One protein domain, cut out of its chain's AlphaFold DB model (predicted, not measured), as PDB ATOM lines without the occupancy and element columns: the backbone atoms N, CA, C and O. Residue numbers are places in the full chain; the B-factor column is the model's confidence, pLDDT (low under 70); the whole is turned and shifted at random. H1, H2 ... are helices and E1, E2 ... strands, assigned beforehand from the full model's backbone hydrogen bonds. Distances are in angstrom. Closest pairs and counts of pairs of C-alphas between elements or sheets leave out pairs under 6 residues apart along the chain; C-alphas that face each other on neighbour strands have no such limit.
ATOM      1  N   LEU A   8      60.403   7.768  63.075       64.12
ATOM      2  CA  LEU A   8      59.484   6.772  63.622       64.12
ATOM      3  C   LEU A   8      58.180   7.397  64.132       64.12
ATOM      4  O   LEU A   8      57.128   6.793  63.958       64.12
ATOM      5  N   ASN A   9      58.228   8.609  64.693       73.50
ATOM      6  CA  ASN A   9      57.036   9.320  65.164       73.50
ATOM      7  C   ASN A   9      56.172   9.842  64.001       73.50
ATOM      8  O   ASN A   9      55.052  10.299  64.228       73.50
ATOM      9  N   SER A  10      56.677   9.795  62.759       77.62
ATOM     10  CA  SER A  10      55.896  10.109  61.560       77.62
ATOM     11  C   SER A  10      55.315   8.875  60.863       77.62
ATOM     12  O   SER A  10      54.453   9.038  60.002       77.62
ATOM     13  N   PHE A  11      55.715   7.649  61.225       85.12
ATOM     14  CA  PHE A  11      55.070   6.449  60.688       85.12
ATOM     15  C   PHE A  11      53.604   6.399  61.139       85.12
ATOM     16  O   PHE A  11      53.325   6.494  62.332       85.12
ATOM     17  N   ASP A  12      52.685   6.222  60.187       83.19
ATOM     18  CA  ASP A  12      51.235   6.197  60.430       83.19
ATOM     19  C   ASP A  12      50.662   7.524  60.972       83.19
ATOM     20  O   ASP A  12      49.616   7.567  61.619       83.19
ATOM     21  N   ASN A  13      51.345   8.645  60.705       85.38
ATOM     22  CA  ASN A  13      50.865   9.972  61.074       85.38
ATOM     23  C   ASN A  13      50.066  10.603  59.927       85.38
ATOM     24  O   ASN A  13      50.622  11.170  58.983       85.38
ATOM     25  N   ALA A  14      48.739  10.569  60.052       81.44
ATOM     26  CA  ALA A  14      47.810  11.107  59.060       81.44
ATOM     27  C   ALA A  14      48.024  12.593  58.713       81.44
ATOM     28  O   ALA A  14      47.621  13.023  57.637       81.44
ATOM     29  N   LYS A  15      48.646  13.396  59.594       83.69
ATOM     30  CA  LYS A  15      48.814  14.843  59.362       83.69
ATOM     31  C   LYS A  15      49.845  15.178  58.286       83.69
ATOM     32  O   LYS A  15      49.753  16.245  57.690       83.69
ATOM     33  N   THR A  16      50.840  14.317  58.084       84.62
ATOM     34  CA  THR A  16      51.970  14.577  57.175       84.62
ATOM     35  C   THR A  16      52.060  13.572  56.029       84.62
ATOM     36  O   THR A  16      52.827  13.783  55.094       84.62
ATOM     37  N   ALA A  17      51.271  12.500  56.086       87.69
ATOM     38  CA  ALA A  17      51.198  11.481  55.052       87.69
ATOM     39  C   ALA A  17      50.577  12.012  53.749       87.69
ATOM     40  O   ALA A  17      49.550  12.688  53.762       87.69
ATOM     41  N   ASN A  18      51.179  11.641  52.620       88.81
ATOM     42  CA  ASN A  18      50.667  11.882  51.265       88.81
ATOM     43  C   ASN A  18      50.290  10.575  50.538       88.81
ATOM     44  O   ASN A  18      49.943  10.589  49.361       88.81
ATOM     45  N   VAL A  19      50.341   9.438  51.236       87.81
ATOM     46  CA  VAL A  19      49.882   8.132  50.752       87.81
ATOM     47  C   VAL A  19      49.041   7.466  51.838       87.81
ATOM     48  O   VAL A  19      49.406   7.464  53.015       87.81
ATOM     49  N   VAL A  20      47.919   6.883  51.443       90.31
ATOM     50  CA  VAL A  20      47.055   6.038  52.263       90.31
ATOM     51  C   VAL A  20      47.110   4.630  51.679       90.31
ATOM     52  O   VAL A  20      46.694   4.387  50.551       90.31
ATOM     53  N   LEU A  21      47.673   3.693  52.433       89.62
ATOM     54  CA  LEU A  21      47.774   2.295  52.027       89.62
ATOM     55  C   LEU A  21      46.690   1.488  52.739       89.62
ATOM     56  O   LEU A  21      46.681   1.403  53.970       89.62
ATOM     57  N   HIS A  22      45.802   0.879  51.965       90.44
ATOM     58  CA  HIS A  22      44.762  -0.017  52.445       90.44
ATOM     59  C   HIS A  22      45.236  -1.463  52.310       90.44
ATOM     60  O   HIS A  22      45.415  -1.984  51.212       90.44
ATOM     61  N   LEU A  23      45.445  -2.128  53.444       88.31
ATOM     62  CA  LEU A  23      45.750  -3.555  53.483       88.31
ATOM     63  C   LEU A  23      44.431  -4.330  53.546       88.31
ATOM     64  O   LEU A  23      43.666  -4.182  54.500       88.31
ATOM     65  N   THR A  24      44.162  -5.150  52.535       87.31
ATOM     66  CA  THR A  24      42.922  -5.931  52.380       87.31
ATOM     67  C   THR A  24      43.215  -7.431  52.408       87.31
ATOM     68  O   THR A  24      44.318  -7.862  52.076       87.31
ATOM     69  N   SER A  25      42.244  -8.235  52.848       83.19
ATOM     70  CA  SER A  25      42.390  -9.694  52.951       83.19
ATOM     71  C   SER A  25      42.147 -10.379  51.606       83.19
ATOM     72  O   SER A  25      41.225 -10.015  50.880       83.19
ATOM     73  N   THR A  26      42.894 -11.438  51.306       77.44
ATOM     74  CA  THR A  26      42.592 -12.367  50.199       77.44
ATOM     75  C   THR A  26      41.497 -13.388  50.540       77.44
ATOM     76  O   THR A  26      41.042 -14.099  49.647       77.44
ATOM     77  N   ALA A  27      41.051 -13.469  51.803       64.81
ATOM     78  CA  ALA A  27      40.214 -14.564  52.321       64.81
ATOM     79  C   ALA A  27      38.840 -14.742  51.656       64.81
ATOM     80  O   ALA A  27      38.230 -15.798  51.815       64.81
ATOM     81  N   HIS A  28      38.331 -13.739  50.941       54.91
ATOM     82  CA  HIS A  28      37.038 -13.843  50.278       54.91
ATOM     83  C   HIS A  28      37.200 -13.574  48.785       54.91
ATOM     84  O   HIS A  28      37.582 -12.483  48.366       54.91
ATOM     85  N   SER A  29      36.895 -14.601  47.993       50.47
ATOM     86  CA  SER A  29      36.838 -14.576  46.530       50.47
ATOM     87  C   SER A  29      35.648 -13.779  45.987       50.47
ATOM     88  O   SER A  29      35.525 -13.619  44.772       50.47
ATOM     89  N   GLU A  30      34.770 -13.274  46.856       53.44
ATOM     90  CA  GLU A  30      33.624 -12.483  46.436       53.44
ATOM     91  C   GLU A  30      34.012 -11.026  46.136       53.44
ATOM     92  O   GLU A  30      34.725 -10.392  46.919       53.44
ATOM     93  N   PRO A  31      33.502 -10.453  45.031       54.47
ATOM     94  CA  PRO A  31      33.857  -9.117  44.550       54.47
ATOM     95  C   PRO A  31      33.269  -7.966  45.382       54.47
ATOM     96  O   PRO A  31      33.298  -6.815  44.937       54.47
ATOM     97  N   LEU A  32      32.726  -8.238  46.571       62.56
ATOM     98  CA  LEU A  32      32.181  -7.196  47.431       62.56
ATOM     99  C   LEU A  32      33.305  -6.270  47.925       62.56
ATOM    100  O   LEU A  32      34.399  -6.743  48.245       62.56
ATOM    101  N   PRO A  33      33.063  -4.947  47.995       59.53
ATOM    102  CA  PRO A  33      34.013  -4.010  48.577       59.53
ATOM    103  C   PRO A  33      34.219  -4.365  50.054       59.53
ATOM    104  O   PRO A  33      33.357  -4.125  50.896       59.53
ATOM    105  N   GLN A  34      35.356  -4.986  50.354       67.81
ATOM    106  CA  GLN A  34      35.734  -5.336  51.716       67.81
ATOM    107  C   GLN A  34      36.289  -4.104  52.420       67.81
ATOM    108  O   GLN A  34      37.074  -3.346  51.848       67.81
ATOM    109  N   ALA A  35      35.898  -3.922  53.681       81.56
ATOM    110  CA  ALA A  35      36.557  -2.950  54.534       81.56
ATOM    111  C   ALA A  35      38.050  -3.321  54.659       81.56
ATOM    112  O   ALA A  35      38.367  -4.507  54.812       81.56
ATOM    113  N   PRO A  36      38.971  -2.345  54.595       82.88
ATOM    114  CA  PRO A  36      40.388  -2.625  54.774       82.88
ATOM    115  C   PRO A  36      40.630  -3.217  56.164       82.88
ATOM    116  O   PRO A  36      40.087  -2.731  57.158       82.88
ATOM    117  N   LEU A  37      41.479  -4.244  56.242       85.62
ATOM    118  CA  LEU A  37      41.938  -4.805  57.515       85.62
ATOM    119  C   LEU A  37      42.687  -3.746  58.323       85.62
ATOM    120  O   LEU A  37      42.591  -3.694  59.549       85.62
ATOM    121  N   ARG A  38      43.460  -2.910  57.623       91.38
ATOM    122  CA  ARG A  38      44.194  -1.792  58.204       91.38
ATOM    123  C   ARG A  38      44.439  -0.725  57.154       91.38
ATOM    124  O   ARG A  38      44.798  -1.033  56.020       91.38
ATOM    125  N   THR A  39      44.302   0.523  57.571       90.94
ATOM    126  CA  THR A  39      44.687   1.690  56.781       90.94
ATOM    127  C   THR A  39      45.938   2.285  57.405       90.94
ATOM    128  O   THR A  39      45.976   2.476  58.618       90.94
ATOM    129  N   LEU A  40      46.960   2.531  56.590       92.00
ATOM    130  CA  LEU A  40      48.228   3.111  57.019       92.00
ATOM    131  C   LEU A  40      48.462   4.444  56.318       92.00
ATOM    132  O   LEU A  40      48.369   4.535  55.095       92.00
ATOM    133  N   HIS A  41      48.827   5.459  57.094       92.00
ATOM    134  CA  HIS A  41      49.166   6.783  56.583       92.00
ATOM    135  C   HIS A  41      50.684   6.911  56.406       92.00
ATOM    136  O   HIS A  41      51.442   7.001  57.373       92.00
ATOM    137  N   LEU A  42      51.148   6.893  55.158       93.75
ATOM    138  CA  LEU A  42      52.561   6.798  54.796       93.75
ATOM    139  C   LEU A  42      53.008   7.995  53.942       93.75
ATOM    140  O   LEU A  42      52.203   8.723  53.369       93.75
ATOM    141  N   HIS A  43      54.321   8.202  53.851       93.44
ATOM    142  CA  HIS A  43      54.920   9.215  52.991       93.44
ATOM    143  C   HIS A  43      55.532   8.547  51.755       93.44
ATOM    144  O   HIS A  43      56.273   7.563  51.882       93.44
ATOM    145  N   SER A  44      55.269   9.109  50.575       92.56
ATOM    146  CA  SER A  44      55.766   8.609  49.288       92.56
ATOM    147  C   SER A  44      57.289   8.490  49.276       92.56
ATOM    148  O   SER A  44      57.815   7.462  48.870       92.56
ATOM    149  N   SER A  45      57.997   9.456  49.870       93.75
ATOM    150  CA  SER A  45      59.464   9.478  49.943       93.75
ATOM    151  C   SER A  45      60.086   8.246  50.617       93.75
ATOM    152  O   SER A  45      61.217   7.874  50.301       93.75
ATOM    153  N   PHE A  46      59.373   7.589  51.539       93.94
ATOM    154  CA  PHE A  46      59.818   6.327  52.138       93.94
ATOM    155  C   PHE A  46      59.367   5.113  51.329       93.94
ATOM    156  O   PHE A  46      60.133   4.158  51.201       93.94
ATOM    157  N   LEU A  47      58.154   5.151  50.772       93.00
ATOM    158  CA  LEU A  47      57.621   4.086  49.924       93.00
ATOM    159  C   LEU A  47      58.423   3.920  48.628       93.00
ATOM    160  O   LEU A  47      58.714   2.797  48.238       93.00
ATOM    161  N   GLU A  48      58.885   5.010  48.022       94.56
ATOM    162  CA  GLU A  48      59.689   5.011  46.793       94.56
ATOM    163  C   GLU A  48      61.051   4.308  46.929       94.56
ATOM    164  O   GLU A  48      61.703   4.015  45.923       94.56
ATOM    165  N   LYS A  49      61.491   3.990  48.157       94.69
ATOM    166  CA  LYS A  49      62.657   3.121  48.385       94.69
ATOM    167  C   LYS A  49      62.401   1.677  47.944       94.69
ATOM    168  O   LYS A  49      63.351   0.943  47.690       94.69
ATOM    169  N   SER A  50      61.138   1.264  47.882       95.62
ATOM    170  CA  SER A  50      60.705  -0.003  47.306       95.62
ATOM    171  C   SER A  50      60.415   0.205  45.811       95.62
ATOM    172  O   SER A  50      59.585   1.051  45.467       95.62
ATOM    173  N   PRO A  51      61.040  -0.568  44.902       94.62
ATOM    174  CA  PRO A  51      60.756  -0.498  43.467       94.62
ATOM    175  C   PRO A  51      59.278  -0.728  43.143       94.62
ATOM    176  O   PRO A  51      58.742  -0.102  42.232       94.62
ATOM    177  N   TYR A  52      58.622  -1.593  43.921       93.12
ATOM    178  CA  TYR A  52      57.198  -1.891  43.813       93.12
ATOM    179  C   TYR A  52      56.339  -0.645  44.035       93.12
ATOM    180  O   TYR A  52      55.579  -0.245  43.151       93.12
ATOM    181  N   PHE A  53      56.488   0.006  45.192       92.81
ATOM    182  CA  PHE A  53      55.679   1.179  45.514       92.81
ATOM    183  C   PHE A  53      56.090   2.397  44.691       92.81
ATOM    184  O   PHE A  53      55.227   3.191  44.333       92.81
ATOM    185  N   LYS A  54      57.370   2.523  44.321       93.75
ATOM    186  CA  LYS A  54      57.822   3.555  43.384       93.75
ATOM    187  C   LYS A  54      57.088   3.455  42.049       93.75
ATOM    188  O   LYS A  54      56.564   4.454  41.578       93.75
ATOM    189  N   ALA A  55      57.019   2.257  41.465       90.75
ATOM    190  CA  ALA A  55      56.298   2.041  40.215       90.75
ATOM    191  C   ALA A  55      54.799   2.351  40.361       90.75
ATOM    192  O   ALA A  55      54.228   2.999  39.488       90.75
ATOM    193  N   ALA A  56      54.181   1.944  41.476       86.81
ATOM    194  CA  ALA A  56      52.775   2.237  41.752       86.81
ATOM    195  C   ALA A  56      52.500   3.748  41.888       86.81
ATOM    196  O   ALA A  56      51.540   4.247  41.310       86.81
ATOM    197  N   ILE A  57      53.353   4.484  42.608       88.94
ATOM    198  CA  ILE A  57      53.219   5.937  42.791       88.94
ATOM    199  C   ILE A  57      53.448   6.670  41.467       88.94
ATOM    200  O   ILE A  57      52.614   7.484  41.087       88.94
ATOM    201  N   SER A  58      54.510   6.344  40.720       89.69
ATOM    202  CA  SER A  58      54.766   6.965  39.412       89.69
ATOM    203  C   SER A  58      53.619   6.725  38.428       89.69
ATOM    204  O   SER A  58      53.213   7.640  37.722       89.69
ATOM    205  N   PHE A  59      53.036   5.523  38.430       85.62
ATOM    206  CA  PHE A  59      51.853   5.234  37.626       85.62
ATOM    207  C   PHE A  59      50.660   6.119  38.020       85.62
ATOM    208  O   PHE A  59      49.957   6.633  37.150       85.62
ATOM    209  N   LEU A  60      50.418   6.320  39.318       83.94
ATOM    210  CA  LEU A  60      49.348   7.204  39.787       83.94
ATOM    211  C   LEU A  60      49.590   8.662  39.376       83.94
ATOM    212  O   LEU A  60      48.659   9.332  38.942       83.94
ATOM    213  N   GLU A  61      50.831   9.137  39.457       86.88
ATOM    214  CA  GLU A  61      51.210  10.488  39.029       86.88
ATOM    215  C   GLU A  61      51.031  10.699  37.517       86.88
ATOM    216  O   GLU A  61      50.561  11.756  37.095       86.88
ATOM    217  N   GLU A  62      51.361   9.701  36.693       86.06
ATOM    218  CA  GLU A  62      51.187   9.764  35.237       86.06
ATOM    219  C   GLU A  62      49.701   9.817  34.839       86.06
ATOM    220  O   GLU A  62      49.307  10.632  33.996       86.06
ATOM    221  N   ASN A  63      48.851   9.007  35.482       78.88
ATOM    222  CA  ASN A  63      47.417   8.937  35.178       78.88
ATOM    223  C   ASN A  63      46.591  10.077  35.789       78.88
ATOM    224  O   ASN A  63      45.472  10.322  35.346       78.88
ATOM    225  N   GLU A  64      47.143  10.840  36.734       72.31
ATOM    226  CA  GLU A  64      46.521  12.070  37.249       72.31
ATOM    227  C   GLU A  64      46.256  13.098  36.129       72.31
ATOM    228  O   GLU A  64      45.350  13.925  36.229       72.31
ATOM    229  N   SER A  65      47.024  13.030  35.036       62.03
ATOM    230  CA  SER A  65      46.901  13.931  33.886       62.03
ATOM    231  C   SER A  65      45.759  13.592  32.913       62.03
ATOM    232  O   SER A  65      45.500  14.372  31.995       62.03
ATOM    233  N   MET A  66      45.050  12.473  33.116       53.91
ATOM    234  CA  MET A  66      43.969  11.985  32.249       53.91
ATOM    235  C   MET A  66      42.604  12.115  32.956       53.91
ATOM    236  O   MET A  66      42.148  11.181  33.618       53.91
ATOM    237  N   LEU A  74      44.246  -2.021  35.495       50.47
ATOM    238  CA  LEU A  74      45.593  -1.653  35.909       50.47
ATOM    239  C   LEU A  74      46.572  -2.806  35.623       50.47
ATOM    240  O   LEU A  74      46.308  -3.947  36.026       50.47
ATOM    241  N   PRO A  75      47.720  -2.556  34.965       45.41
ATOM    242  CA  PRO A  75      48.790  -3.537  34.945       45.41
ATOM    243  C   PRO A  75      49.253  -3.779  36.383       45.41
ATOM    244  O   PRO A  75      49.528  -2.845  37.137       45.41
ATOM    245  N   LEU A  76      49.315  -5.058  36.761       55.34
ATOM    246  CA  LEU A  76      49.841  -5.512  38.046       55.34
ATOM    247  C   LEU A  76      51.158  -4.774  38.365       55.34
ATOM    248  O   LEU A  76      52.059  -4.759  37.521       55.34
ATOM    249  N   PRO A  77      51.270  -4.203  39.579       48.50
ATOM    250  CA  PRO A  77      50.781  -4.896  40.765       48.50
ATOM    251  C   PRO A  77      49.664  -4.235  41.601       48.50
ATOM    252  O   PRO A  77      49.096  -4.924  42.444       48.50
ATOM    253  N   ALA A  78      49.262  -2.986  41.359       50.62
ATOM    254  CA  ALA A  78      48.164  -2.362  42.108       50.62
ATOM    255  C   ALA A  78      46.823  -2.631  41.406       50.62
ATOM    256  O   ALA A  78      46.520  -2.017  40.391       50.62
ATOM    257  N   LYS A  79      46.015  -3.576  41.905       53.16
ATOM    258  CA  LYS A  79      44.726  -3.928  41.268       53.16
ATOM    259  C   LYS A  79      43.662  -2.835  41.393       53.16
ATOM    260  O   LYS A  79      42.721  -2.841  40.604       53.16
ATOM    261  N   ARG A  80      43.797  -1.920  42.359       55.53
ATOM    262  CA  ARG A  80      42.948  -0.738  42.546       55.53
ATOM    263  C   ARG A  80      43.790   0.364  43.178       55.53
ATOM    264  O   ARG A  80      44.336   0.192  44.263       55.53
ATOM    265  N   ALA A  81      43.949   1.467  42.468       53.31
ATOM    266  CA  ALA A  81      44.605   2.652  42.985       53.31
ATOM    267  C   ALA A  81      43.730   3.857  42.643       53.31
ATOM    268  O   ALA A  81      43.217   3.951  41.526       53.31
ATOM    269  N   ARG A  82      43.489   4.729  43.623       59.31
ATOM    270  CA  ARG A  82      42.585   5.881  43.491       59.31
ATOM    271  C   ARG A  82      43.308   7.158  43.900       59.31
ATOM    272  O   ARG A  82      44.157   7.155  44.789       59.31
ATOM    273  N   ILE A  83      42.966   8.257  43.237       52.03
ATOM    274  CA  ILE A  83      43.510   9.583  43.536       52.03
ATOM    275  C   ILE A  83      42.381  10.419  44.127       52.03
ATOM    276  O   ILE A  83      41.431  10.767  43.428       52.03
ATOM    277  N   HIS A  84      42.492  10.768  45.408       52.81
ATOM    278  CA  HIS A  84      41.607  11.754  46.019       52.81
ATOM    279  C   HIS A  84      42.290  13.124  45.993       52.81
ATOM    280  O   HIS A  84      43.225  13.393  46.749       52.81
ATOM    281  N   MET A  85      41.801  14.024  45.134       39.38
ATOM    282  CA  MET A  85      42.243  15.419  45.123       39.38
ATOM    283  C   MET A  85      41.690  16.161  46.346       39.38
ATOM    284  O   MET A  85      40.575  16.680  46.349       39.38
ATOM    285  N   ARG A  86      42.494  16.236  47.409       45.03
ATOM    286  CA  ARG A  86      42.432  17.322  48.399       45.03
ATOM    287  C   ARG A  86      43.653  18.224  48.181       45.03
ATOM    288  O   ARG A  86      44.551  17.865  47.430       45.03
ATOM    289  N   MET A  87      43.698  19.407  48.804       46.59
ATOM    290  CA  MET A  87      44.802  20.379  48.620       46.59
ATOM    291  C   MET A  87      46.215  19.797  48.865       46.59
ATOM    292  O   MET A  87      47.204  20.376  48.430       46.59
ATOM    293  N   THR A  88      46.309  18.639  49.520       57.44
ATOM    294  CA  THR A  88      47.463  17.737  49.528       57.44
ATOM    295  C   THR A  88      47.125  16.486  48.715       57.44
ATOM    296  O   THR A  88      46.136  15.818  49.020       57.44
ATOM    297  N   LYS A  89      47.935  16.160  47.697       65.50
ATOM    298  CA  LYS A  89      47.789  14.922  46.915       65.50
ATOM    299  C   LYS A  89      47.894  13.724  47.859       65.50
ATOM    300  O   LYS A  89      48.922  13.563  48.514       65.50
ATOM    301  N   VAL A  90      46.827  12.934  47.959       74.69
ATOM    302  CA  VAL A  90      46.811  11.686  48.724       74.69
ATOM    303  C   VAL A  90      46.573  10.538  47.753       74.69
ATOM    304  O   VAL A  90      45.537  10.488  47.091       74.69
ATOM    305  N   PHE A  91      47.545   9.634  47.667       76.31
ATOM    306  CA  PHE A  91      47.454   8.423  46.855       76.31
ATOM    307  C   PHE A  91      46.848   7.281  47.669       76.31
ATOM    308  O   PHE A  91      47.356   6.991  48.748       76.31
ATOM    309  N   GLU A  92      45.811   6.620  47.159       76.19
ATOM    310  CA  GLU A  92      45.256   5.406  47.762       76.19
ATOM    311  C   GLU A  92      45.749   4.168  47.017       76.19
ATOM    312  O   GLU A  92      45.582   4.060  45.800       76.19
ATOM    313  N   ILE A  93      46.359   3.241  47.752       76.75
ATOM    314  CA  ILE A  93      46.856   1.968  47.223       76.75
ATOM    315  C   ILE A  93      46.137   0.839  47.958       76.75
ATOM    316  O   ILE A  93      46.265   0.733  49.178       76.75
ATOM    317  N   ASP A  94      45.419  -0.014  47.226       78.38
ATOM    318  CA  ASP A  94      44.830  -1.236  47.773       78.38
ATOM    319  C   ASP A  94      45.786  -2.414  47.565       78.38
ATOM    320  O   ASP A  94      46.032  -2.856  46.439       78.38
ATOM    321  N   GLU A  95      46.314  -2.947  48.663       82.50
ATOM    322  CA  GLU A  95      47.214  -4.093  48.652       82.50
ATOM    323  C   GLU A  95      46.525  -5.317  49.252       82.50
ATOM    324  O   GLU A  95      46.018  -5.277  50.376       82.50
ATOM    325  N   MET A  96      46.531  -6.424  48.511       82.88
ATOM    326  CA  MET A  96      45.984  -7.691  48.988       82.88
ATOM    327  C   MET A  96      47.066  -8.491  49.718       82.88
ATOM    328  O   MET A  96      48.141  -8.753  49.164       82.88
ATOM    329  N   ILE A  97      46.764  -8.898  50.949       86.75
ATOM    330  CA  ILE A  97      47.630  -9.707  51.812       86.75
ATOM    331  C   ILE A  97      46.886 -10.941  52.328       86.75
ATOM    332  O   ILE A  97      45.662 -10.920  52.484       86.75
ATOM    333  N   GLU A  98      47.622 -12.018  52.602       86.19
ATOM    334  CA  GLU A  98      47.019 -13.242  53.131       86.19
ATOM    335  C   GLU A  98      46.556 -13.073  54.591       86.19
ATOM    336  O   GLU A  98      47.128 -12.277  55.351       86.19
ATOM    337  N   PRO A  99      45.560 -13.856  55.047       78.19
ATOM    338  CA  PRO A  99      45.197 -13.923  56.457       78.19
ATOM    339  C   PRO A  99      46.420 -14.250  57.320       78.19
ATOM    340  O   PRO A  99      47.086 -15.267  57.135       78.19
ATOM    341  N   GLY A 100      46.731 -13.366  58.268       86.56
ATOM    342  CA  GLY A 100      47.906 -13.486  59.138       86.56
ATOM    343  C   GLY A 100      49.164 -12.758  58.648       86.56
ATOM    344  O   GLY A 100      50.130 -12.680  59.399       86.56
TER     345      GLY A 100
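Overview. This is residues 8 to 66 and 74 to 100 of the 520 residues of the protein "BACK domain-containing protein" of Chlamydomonas eustigma (UniProt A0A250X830). One twisted four-stranded sheet has the helix H2 slantwise over one face, above E4 and E3, while its other face bears no named helix; the short helix H1 only grazes the sheet near the ends of E1 and E2. Residues 26 to 37, the link from E1 to E2, make a long loop beyond one end of the strands. The printed part has 86 residues with two named helices and four named strands, E1, E2, H1, H2, E3 and E4 along the chain, exactly half of these residues being in named elements, of the mixed class of helices and strands. The sheet is mixed, in the order E2, E1, E4, E3. The whole is compact, with a radius of gyration of the C-alphas of 13.2 A and spans of 35 by 34 by 25 A.

Along the chain. The sheet's inner strands are E1, residues 19 to 25, 19.5 A long, and E4, residues 89 to 97, 25.1 A long. Its edge strands are E2, residues 38 to 42, 12.5 A, and E3, residues 81 to 85, 13.2 A. H2 is residues 51 to 63, 18.3 A long, and H1 is residues 44 to 47, 4.9 A. E1 begins with C-alpha 19 at (49.882, 8.132, 50.752), H2 begins with C-alpha 51 at (60.756, -0.498, 43.467), and E4 ends with C-alpha 97 at (47.630, -9.707, 51.812).

Arrangement. E1 and E4 are parallel neighbours at 20 degrees, with N 22 and O 93 at 2.8 A, within hydrogen-bond range. E2 and E1 form an antiparallel hairpin at 157 degrees, with N 40 and O 21 at 2.9 A. E4 and E3 form another at 158 degrees, with N 92 and O 82 at 2.9 A. E2 and E3 are apart. From edge to edge the strands' lines turn by 59 degrees. H2 is on the sheet at a height over the sheet of 9.7 A, giving two layers, a helix on one face of a sheet. It lies over E4 and E3, slantwise to the strands at 53 degrees to E3 on the local plane; its closest C-alphas to E3 are those of Leu 60 and Ala 81, 7.3 A apart. H1 only grazes the sheet, with residues 44 to 47. H1 and H2 only just touch, with 3 pairs of C-alphas within 8 A, through residues 53 to 57 of H2 alone; the closest C-alphas are those of Leu 47 and Phe 53, 5.6 A apart. Every O i to N i+4 pair in H2 is within hydrogen-bond range; H1 is too short for such a pair.

Size, cuts and confidence. The two C-alphas farthest apart, those of Ser 65 and Gly 100, are 37.3 A apart. Residues 67 to 73 are not printed, and C-alphas 66 and 74 are 14.2 A apart across this cut, in the link from H2 to E3. The link from E1 to E2 is long, with 12 residues. The mean pLDDT of the printed part is 76.5; residue 8 and residues 27 to 34, 65 to 66 and 74 to 89 are under 70.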